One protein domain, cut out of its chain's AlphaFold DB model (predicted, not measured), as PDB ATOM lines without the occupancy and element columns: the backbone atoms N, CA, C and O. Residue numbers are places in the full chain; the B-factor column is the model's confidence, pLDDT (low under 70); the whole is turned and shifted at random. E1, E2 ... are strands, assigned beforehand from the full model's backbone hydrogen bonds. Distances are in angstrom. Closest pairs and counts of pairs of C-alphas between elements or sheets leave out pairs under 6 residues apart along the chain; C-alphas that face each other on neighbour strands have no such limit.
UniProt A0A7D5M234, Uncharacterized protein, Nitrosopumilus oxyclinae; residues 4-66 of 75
ATOM      1  N   ILE A   4     237.128 280.778 265.906       92.94
ATOM      2  CA  ILE A   4     236.380 281.433 264.830       92.94
ATOM      3  C   ILE A   4     236.098 282.891 265.189       92.94
ATOM      4  O   ILE A   4     236.327 283.328 266.319       92.94
ATOM      5  N   PHE A   5     235.560 283.635 264.227       93.56
ATOM      6  CA  PHE A   5     235.044 284.975 264.460       93.56
ATOM      7  C   PHE A   5     233.522 284.974 264.435       93.56
ATOM      8  O   PHE A   5     232.921 284.379 263.545       93.56
ATOM      9  N   VAL A   6     232.921 285.669 265.395       93.50
ATOM     10  CA  VAL A   6     231.473 285.898 265.492       93.50
ATOM     11  C   VAL A   6     231.204 287.353 265.852       93.50
ATOM     12  O   VAL A   6     232.114 288.080 266.254       93.50
ATOM     13  N   TYR A   7     229.951 287.783 265.744       92.50
ATOM     14  CA  TYR A   7     229.531 289.076 266.266       92.50
ATOM     15  C   TYR A   7     229.090 288.949 267.722       92.50
ATOM     16  O   TYR A   7     228.170 288.194 268.041       92.50
ATOM     17  N   CYS A   8     229.722 289.718 268.610       90.75
ATOM     18  CA  CYS A   8     229.281 289.826 269.996       90.75
ATOM     19  C   CYS A   8     227.855 290.389 270.035       90.75
ATOM     20  O   CYS A   8     227.566 291.421 269.423       90.75
ATOM     21  N   LYS A   9     226.947 289.739 270.769       87.31
ATOM     22  CA  LYS A   9     225.551 290.194 270.846       87.31
ATOM     23  C   LYS A   9     225.418 291.521 271.588       87.31
ATOM     24  O   LYS A   9     224.546 292.302 271.206       87.31
ATOM     25  N   THR A  10     226.305 291.768 272.554       88.44
ATOM     26  CA  THR A  10     226.330 292.963 273.403       88.44
ATOM     27  C   THR A  10     226.837 294.198 272.661       88.44
ATOM     28  O   THR A  10     226.181 295.234 272.680       88.44
ATOM     29  N   CYS A  11     227.976 294.111 271.967       88.75
ATOM     30  CA  CYS A  11     228.591 295.284 271.330       88.75
ATOM     31  C   CYS A  11     228.569 295.271 269.791       88.75
ATOM     32  O   CYS A  11     229.106 296.192 269.180       88.75
ATOM     33  N   LYS A  12     228.032 294.213 269.165       88.00
ATOM     34  CA  LYS A  12     227.937 294.016 267.702       88.00
ATOM     35  C   LYS A  12     229.267 294.077 266.940       88.00
ATOM     36  O   LYS A  12     229.277 294.222 265.723       88.00
ATOM     37  N   LYS A  13     230.401 293.938 267.633       89.69
ATOM     38  CA  LYS A  13     231.730 293.898 267.006       89.69
ATOM     39  C   LYS A  13     232.111 292.465 266.658       89.69
ATOM     40  O   LYS A  13     231.658 291.527 267.315       89.69
ATOM     41  N   LYS A  14     232.974 292.321 265.653       92.00
ATOM     42  CA  LYS A  14     233.660 291.067 265.339       92.00
ATOM     43  C   LYS A  14     234.606 290.707 266.482       92.00
ATOM     44  O   LYS A  14     235.472 291.503 266.843       92.00
ATOM     45  N   VAL A  15     234.453 289.507 267.023       92.00
ATOM     46  CA  VAL A  15     235.202 289.022 268.187       92.00
ATOM     47  C   VAL A  15     235.618 287.577 267.980       92.00
ATOM     48  O   VAL A  15     235.008 286.856 267.189       92.00
ATOM     49  N   LYS A  16     236.674 287.153 268.676       93.00
ATOM     50  CA  LYS A  16     237.097 285.751 268.668       93.00
ATOM     51  C   LYS A  16     236.175 284.918 269.554       93.00
ATOM     52  O   LYS A  16     235.766 285.355 270.629       93.00
ATOM     53  N   ALA A  17     235.894 283.702 269.114       94.00
ATOM     54  CA  ALA A  17     235.171 282.705 269.881       94.00
ATOM     55  C   ALA A  17     235.809 281.329 269.692       94.00
ATOM     56  O   ALA A  17     236.403 281.036 268.653       94.00
ATOM     57  N   VAL A  18     235.666 280.472 270.697       94.75
ATOM     58  CA  VAL A  18     236.121 279.080 270.641       94.75
ATOM     59  C   VAL A  18     234.940 278.160 270.395       94.75
ATOM     60  O   VAL A  18     233.887 278.313 271.016       94.75
ATOM     61  N   ILE A  19     235.110 277.195 269.494       94.50
ATOM     62  CA  ILE A  19     234.084 276.182 269.237       94.50
ATOM     63  C   ILE A  19     234.048 275.202 270.411       94.50
ATOM     64  O   ILE A  19     235.058 274.562 270.706       94.50
ATOM     65  N   LEU A  20     232.883 275.076 271.049       93.44
ATOM     66  CA  LEU A  20     232.625 274.101 272.110       93.44
ATOM     67  C   LEU A  20     232.066 272.803 271.531       93.44
ATOM     68  O   LEU A  20     232.549 271.720 271.846       93.44
ATOM     69  N   THR A  21     231.072 272.919 270.651       92.12
ATOM     70  CA  THR A  21     230.439 271.784 269.976       92.12
ATOM     71  C   THR A  21     230.200 272.105 268.508       92.12
ATOM     72  O   THR A  21     230.081 273.266 268.114       92.12
ATOM     73  N   LYS A  22     230.127 271.059 267.687       92.31
ATOM     74  CA  LYS A  22     229.707 271.147 266.289       92.31
ATOM     75  C   LYS A  22     228.458 270.297 266.113       92.31
ATOM     76  O   LYS A  22     228.472 269.132 266.496       92.31
ATOM     77  N   HIS A  23     227.418 270.878 265.538       90.00
ATOM     78  CA  HIS A  23     226.218 270.163 265.116       90.00
ATOM     79  C   HIS A  23     226.413 269.594 263.710       90.00
ATOM     80  O   HIS A  23     227.502 269.713 263.134       90.00
ATOM     81  N   ASP A  24     225.386 268.952 263.168       86.00
ATOM     82  CA  ASP A  24     225.421 268.439 261.806       86.00
ATOM     83  C   ASP A  24     225.456 269.566 260.771       86.00
ATOM     84  O   ASP A  24     225.168 270.735 261.047       86.00
ATOM     85  N   LYS A  25     225.934 269.211 259.578       88.38
ATOM     86  CA  LYS A  25     226.005 270.120 258.439       88.38
ATOM     87  C   LYS A  25     224.615 270.166 257.805       88.38
ATOM     88  O   LYS A  25     224.091 269.136 257.401       88.38
ATOM     89  N   GLU A  26     224.039 271.355 257.737       87.06
ATOM     90  CA  GLU A  26     222.705 271.621 257.207       87.06
ATOM     91  C   GLU A  26     222.838 272.355 255.867       87.06
ATOM     92  O   GLU A  26     223.722 273.199 255.692       87.06
ATOM     93  N   TYR A  27     221.987 272.015 254.898       85.44
ATOM     94  CA  TYR A  27     221.895 272.758 253.644       85.44
ATOM     95  C   TYR A  27     220.934 273.934 253.828       85.44
ATOM     96  O   TYR A  27     219.781 273.744 254.207       85.44
ATOM     97  N   ASP A  28     221.421 275.146 253.593       83.00
ATOM     98  CA  ASP A  28     220.651 276.381 253.690       83.00
ATOM     99  C   ASP A  28     220.143 276.750 252.289       83.00
ATOM    100  O   ASP A  28     220.899 277.242 251.448       83.00
ATOM    101  N   GLU A  29     218.853 276.503 252.032       82.94
ATOM    102  CA  GLU A  29     218.220 276.752 250.727       82.94
ATOM    103  C   GLU A  29     218.217 278.237 250.337       82.94
ATOM    104  O   GLU A  29     218.336 278.565 249.158       82.94
ATOM    105  N   SER A  30     218.153 279.148 251.316       82.81
ATOM    106  CA  SER A  30     218.119 280.598 251.065       82.81
ATOM    107  C   SER A  30     219.439 281.121 250.506       82.81
ATOM    108  O   SER A  30     219.466 282.107 249.774       82.81
ATOM    109  N   THR A  31     220.541 280.458 250.850       80.12
ATOM    110  CA  THR A  31     221.886 280.806 250.371       80.12
ATOM    111  C   THR A  31     222.473 279.768 249.419       80.12
ATOM    112  O   THR A  31     223.589 279.960 248.943       80.12
ATOM    113  N   SER A  32     221.735 278.688 249.131       84.88
ATOM    114  CA  SER A  32     222.183 277.547 248.320       84.88
ATOM    115  C   SER A  32     223.575 277.043 248.724       84.88
ATOM    116  O   SER A  32     224.432 276.775 247.882       84.88
ATOM    117  N   SER A  33     223.826 276.967 250.033       84.06
ATOM    118  CA  SER A  33     225.139 276.637 250.590       84.06
ATOM    119  C   SER A  33     225.009 275.705 251.786       84.06
ATOM    120  O   SER A  33     223.986 275.682 252.471       84.06
ATOM    121  N   TYR A  34     226.051 274.921 252.059       86.00
ATOM    122  CA  TYR A  34     226.064 274.105 253.260       86.00
ATOM    123  C   TYR A  34     226.706 274.845 254.427       86.00
ATOM    124  O   TYR A  34     227.850 275.295 254.350       86.00
ATOM    125  N   LYS A  35     226.014 274.853 255.561       90.69
ATOM    126  CA  LYS A  35     226.462 275.504 256.787       90.69
ATOM    127  C   LYS A  35     226.497 274.502 257.918       90.69
ATOM    128  O   LYS A  35     225.650 273.623 258.037       90.69
ATOM    129  N   ARG A  36     227.490 274.631 258.784       92.31
ATOM    130  CA  ARG A  36     227.574 273.851 260.011       92.31
ATOM    131  C   ARG A  36     227.420 274.777 261.191       92.31
ATOM    132  O   ARG A  36     228.238 275.677 261.388       92.31
ATOM    133  N   TYR A  37     226.399 274.529 261.996       91.56
ATOM    134  CA  TYR A  37     226.204 275.249 263.244       91.56
ATOM    135  C   TYR A  37     226.993 274.601 264.380       91.56
ATOM    136  O   TYR A  37     227.321 273.418 264.361       91.56
ATOM    137  N   GLY A  38     227.300 275.388 265.399       92.75
ATOM    138  CA  GLY A  38     227.960 274.931 266.612       92.75
ATOM    139  C   GLY A  38     227.678 275.872 267.769       92.75
ATOM    140  O   GLY A  38     227.329 277.038 267.558       92.75
ATOM    141  N   MET A  39     227.845 275.375 268.992       94.12
ATOM    142  CA  MET A  39     227.932 276.254 270.152       94.12
ATOM    143  C   MET A  39     229.353 276.774 270.264       94.12
ATOM    144  O   MET A  39     230.321 276.008 270.247       94.12
ATOM    145  N   VAL A  40     229.475 278.087 270.399       94.19
ATOM    146  CA  VAL A  40     230.758 278.755 270.585       94.19
ATOM    147  C   VAL A  40     230.721 279.624 271.824       94.19
ATOM    148  O   VAL A  40     229.683 280.194 272.156       94.19
ATOM    149  N   ARG A  41     231.858 279.740 272.505       94.25
ATOM    150  CA  ARG A  41     232.036 280.659 273.629       94.25
ATOM    151  C   ARG A  41     232.782 281.891 273.154       94.25
ATOM    152  O   ARG A  41     233.886 281.761 272.622       94.25
ATOM    153  N   ILE A  42     232.198 283.066 273.362       93.38
ATOM    154  CA  ILE A  42     232.879 284.332 273.085       93.38
ATOM    155  C   ILE A  42     234.065 284.475 274.045       93.38
ATOM    156  O   ILE A  42     233.947 284.210 275.243       93.38
ATOM    157  N   LEU A  43     235.220 284.866 273.513       91.19
ATOM    158  CA  LEU A  43     236.366 285.247 274.331       91.19
ATOM    159  C   LEU A  43     236.232 286.718 274.717       91.19
ATOM    160  O   LEU A  43     235.842 287.544 273.888       91.19
ATOM    161  N   GLN A  44     236.586 287.038 275.963       85.88
ATOM    162  CA  GLN A  44     236.611 288.418 276.442       85.88
ATOM    163  C   GLN A  44     237.412 289.281 275.462       85.88
ATOM    164  O   GLN A  44     238.508 288.910 275.035       85.88
ATOM    165  N   HIS A  45     236.847 290.419 275.074       85.00
ATOM    166  CA  HIS A  45     237.419 291.260 274.029       85.00
ATOM    167  C   HIS A  45     237.302 292.738 274.389       85.00
ATOM    168  O   HIS A  45     236.495 293.139 275.222       85.00
ATOM    169  N   THR A  46     238.091 293.584 273.741       81.19
ATOM    170  CA  THR A  46     238.051 295.033 273.956       81.19
ATOM    171  C   THR A  46     236.937 295.694 273.138       81.19
ATOM    172  O   THR A  46     236.572 295.268 272.038       81.19
ATOM    173  N   ILE A  47     236.380 296.776 273.676       79.38
ATOM    174  CA  ILE A  47     235.440 297.696 273.037       79.38
ATOM    175  C   ILE A  47     236.136 299.061 272.931       79.38
ATOM    176  O   ILE A  47     235.883 299.988 273.697       79.38
ATOM    177  N   GLY A  48     237.034 299.200 271.954       72.94
ATOM    178  CA  GLY A  48     237.799 300.440 271.765       72.94
ATOM    179  C   GLY A  48     238.943 300.598 272.772       72.94
ATOM    180  O   GLY A  48     239.456 299.611 273.287       72.94
ATOM    181  N   PHE A  49     239.358 301.841 273.030       65.44
ATOM    182  CA  PHE A  49     240.648 302.135 273.669       65.44
ATOM    183  C   PHE A  49     240.772 301.752 275.155       65.44
ATOM    184  O   PHE A  49     241.897 301.632 275.628       65.44
ATOM    185  N   ARG A  50     239.673 301.607 275.916       62.47
ATOM    186  CA  ARG A  50     239.754 301.441 277.389       62.47
ATOM    187  C   ARG A  50     238.695 300.552 278.056       62.47
ATOM    188  O   ARG A  50     238.735 300.411 279.271       62.47
ATOM    189  N   LYS A  51     237.728 299.984 277.327       74.75
ATOM    190  CA  LYS A  51     236.651 299.178 277.938       74.75
ATOM    191  C   LYS A  51     236.718 297.742 277.447       74.75
ATOM    192  O   LYS A  51     236.721 297.533 276.241       74.75
ATOM    193  N   ASN A  52     236.731 296.771 278.354       79.00
ATOM    194  CA  ASN A  52     236.564 295.362 278.003       79.00
ATOM    195  C   ASN A  52     235.069 295.022 277.944       79.00
ATOM    196  O   ASN A  52     234.278 295.538 278.730       79.00
ATOM    197  N   CYS A  53     234.681 294.171 276.999       83.94
ATOM    198  CA  CYS A  53     233.406 293.476 277.009       83.94
ATOM    199  C   CYS A  53     233.625 292.140 277.697       83.94
ATOM    200  O   CYS A  53     234.373 291.296 277.202       83.94
ATOM    201  N   GLU A  54     232.968 291.961 278.834       83.62
ATOM    202  CA  GLU A  54     233.029 290.726 279.619       83.62
ATOM    203  C   GLU A  54     232.028 289.673 279.130       83.62
ATOM    204  O   GLU A  54     231.859 288.626 279.753       83.62
ATOM    205  N   ASP A  55     231.377 289.935 277.992       84.69
ATOM    206  CA  ASP A  55     230.463 289.001 277.351       84.69
ATOM    207  C   ASP A  55     231.235 287.772 276.863       84.69
ATOM    208  O   ASP A  55     231.829 287.756 275.787       84.69
ATOM    209  N   THR A  56     231.221 286.733 277.692       88.00
ATOM    210  CA  THR A  56     231.756 285.406 277.374       88.00
ATOM    211  C   THR A  56     230.640 284.389 277.160       88.00
ATOM    212  O   THR A  56     230.832 283.185 277.366       88.00
ATOM    213  N   SER A  57     229.460 284.873 276.756       90.12
ATOM    214  CA  SER A  57     228.276 284.047 276.546       90.12
ATOM    215  C   SER A  57     228.540 282.938 275.535       90.12
ATOM    216  O   SER A  57     229.319 283.083 274.584       90.12
ATOM    217  N   GLN A  58     227.843 281.822 275.727       93.00
ATOM    218  CA  GLN A  58     227.790 280.761 274.735       93.00
ATOM    219  C   GLN A  58     226.645 281.037 273.764       93.00
ATOM    220  O   GLN A  58     225.515 281.288 274.184       93.00
ATOM    221  N   ILE A  59     226.929 281.006 272.466       92.69
ATOM    222  CA  ILE A  59     225.943 281.284 271.421       92.69
ATOM    223  C   ILE A  59     225.986 280.209 270.337       92.69
ATOM    224  O   ILE A  59     227.049 279.666 270.036       92.69
ATOM    225  N   LYS A  60     224.834 279.945 269.711       92.50
ATOM    226  CA  LYS A  60     224.776 279.216 268.440       92.50
ATOM    227  C   LYS A  60     225.340 280.122 267.344       92.50
ATOM    228  O   LYS A  60     224.879 281.255 267.195       92.50
ATOM    229  N   ALA A  61     226.321 279.630 266.598       92.38
ATOM    230  CA  ALA A  61     226.929 280.330 265.472       92.38
ATOM    231  C   ALA A  61     227.285 279.350 264.349       92.38
ATOM    232  O   ALA A  61     227.362 278.140 264.568       92.38
ATOM    233  N   ILE A  62     227.507 279.879 263.148       92.50
ATOM    234  CA  ILE A  62     228.053 279.111 262.030       92.50
ATOM    235  C   ILE A  62     229.548 278.913 262.294       92.50
ATOM    236  O   ILE A  62     230.285 279.877 262.498       92.50
ATOM    237  N   VAL A  63     229.984 277.656 262.341       92.56
ATOM    238  CA  VAL A  63     231.367 277.261 262.647       92.56
ATOM    239  C   VAL A  63     232.126 276.741 261.433       92.56
ATOM    240  O   VAL A  63     233.357 276.693 261.468       92.56
ATOM    241  N   GLU A  64     231.407 276.348 260.377       90.06
ATOM    242  CA  GLU A  64     231.942 276.029 259.052       90.06
ATOM    243  C   GLU A  64     230.911 276.486 258.007       90.06
ATOM    244  O   GLU A  64     229.727 276.179 258.128       90.06
ATOM    245  N   SER A  65     231.356 277.239 257.008       86.94
ATOM    246  CA  SER A  65     230.569 277.668 255.848       86.94
ATOM    247  C   SER A  65     231.526 277.880 254.682       86.94
ATOM    248  O   SER A  65     232.702 278.198 254.901       86.94
ATOM    249  N   ASP A  66     231.015 277.713 253.468       84.94
ATOM    250  CA  ASP A  66     231.740 278.020 252.234       84.94
ATOM    251  C   ASP A  66     231.782 279.541 251.968       84.94
ATOM    252  O   ASP A  66     232.566 280.012 251.144       84.94
TER     253      ASP A  66
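What this domain is: This is residues 4 to 66 of the 75 residues of an uncharacterized protein of Nitrosopumilus oxyclinae (UniProt A0A7D5M234). A strongly twisted antiparallel sheet of four strands, E1, E2, E3 and E6, curls like part of a barrel, and its two edges, E1 and E6, come round towards each other. The long, bent hairpin of E2 and E3 reaches to one end of the domain, and the small hairpin of E4 and E5 makes the opposite end. The printed part has 63 residues, with no named helix and six named strands, E1 to E6 in order along the chain; the large sheet has the order E1, E2, E3, E6, and the class is all strand. The whole is elongated, spanning 42 by 21 by 15 A, and only just loose, close to compact, with a radius of gyration of the C-alphas of 13.2 A.

Where its parts are: In the large sheet, E2 is the longest strand by residues, residues 14 to 28, 22.8 A from first to last C-alpha, and it bends by 107 degrees at residue 23. E3, residues 33 to 42, is 25.0 A long and bends by 65 degrees at residue 39. E6, residues 58 to 65, is 19.3 A long and ends with C-alpha 65 at (230.569, 277.668, 255.848). E1, residues 4 to 7, begins with C-alpha 4 at (236.380, 281.433, 264.830). E4 is residues 45 to 47 and E5 residues 51 to 53, with C-alpha 51 at (236.651, 299.178, 277.938).

How they stand to each other: E1, E2 and E3 form a meander, each strand the antiparallel neighbour of the one before. Pairing on E2 is staggered: its residues 14 to 17 pair with E1, its residues 17 to 28 with E3. In the hairpin of E2 and E3, N 20 and O 39 are 2.8 A apart and N 35 and O 26 2.8 A, within hydrogen-bond range. In the hairpin of E1 and E2, N 15 and O 6 are 2.8 A apart, within that range. E6 is antiparallel to E3, with N 36 and O 64 2.8 A apart, also within range. The closest C-alphas of the edge strands E1 and E6 are those of Ile 4 and Val 63, 6.9 A apart. E3 runs on into E4 across a break of 2 residues, at 88 degrees. E4 and E5 are an antiparallel hairpin, with N 47 and O 51 2.7 A apart, within hydrogen-bond range. The closest C-alphas of E2 and E4 are those of Val 15 and His 45, 6.6 A apart, while E5 is apart from E1, E2 and E3.

The domain as a whole: The two C-alphas farthest apart are those of Glu 29 and Arg 50, at 42.2 A. The printed part, residues 4 to 66, has no cut. The link from E1 to E2 is short, the other links are tight, and no link is long. Mean pLDDT of the printed part is 87.8; residues 49 to 50 are under 70.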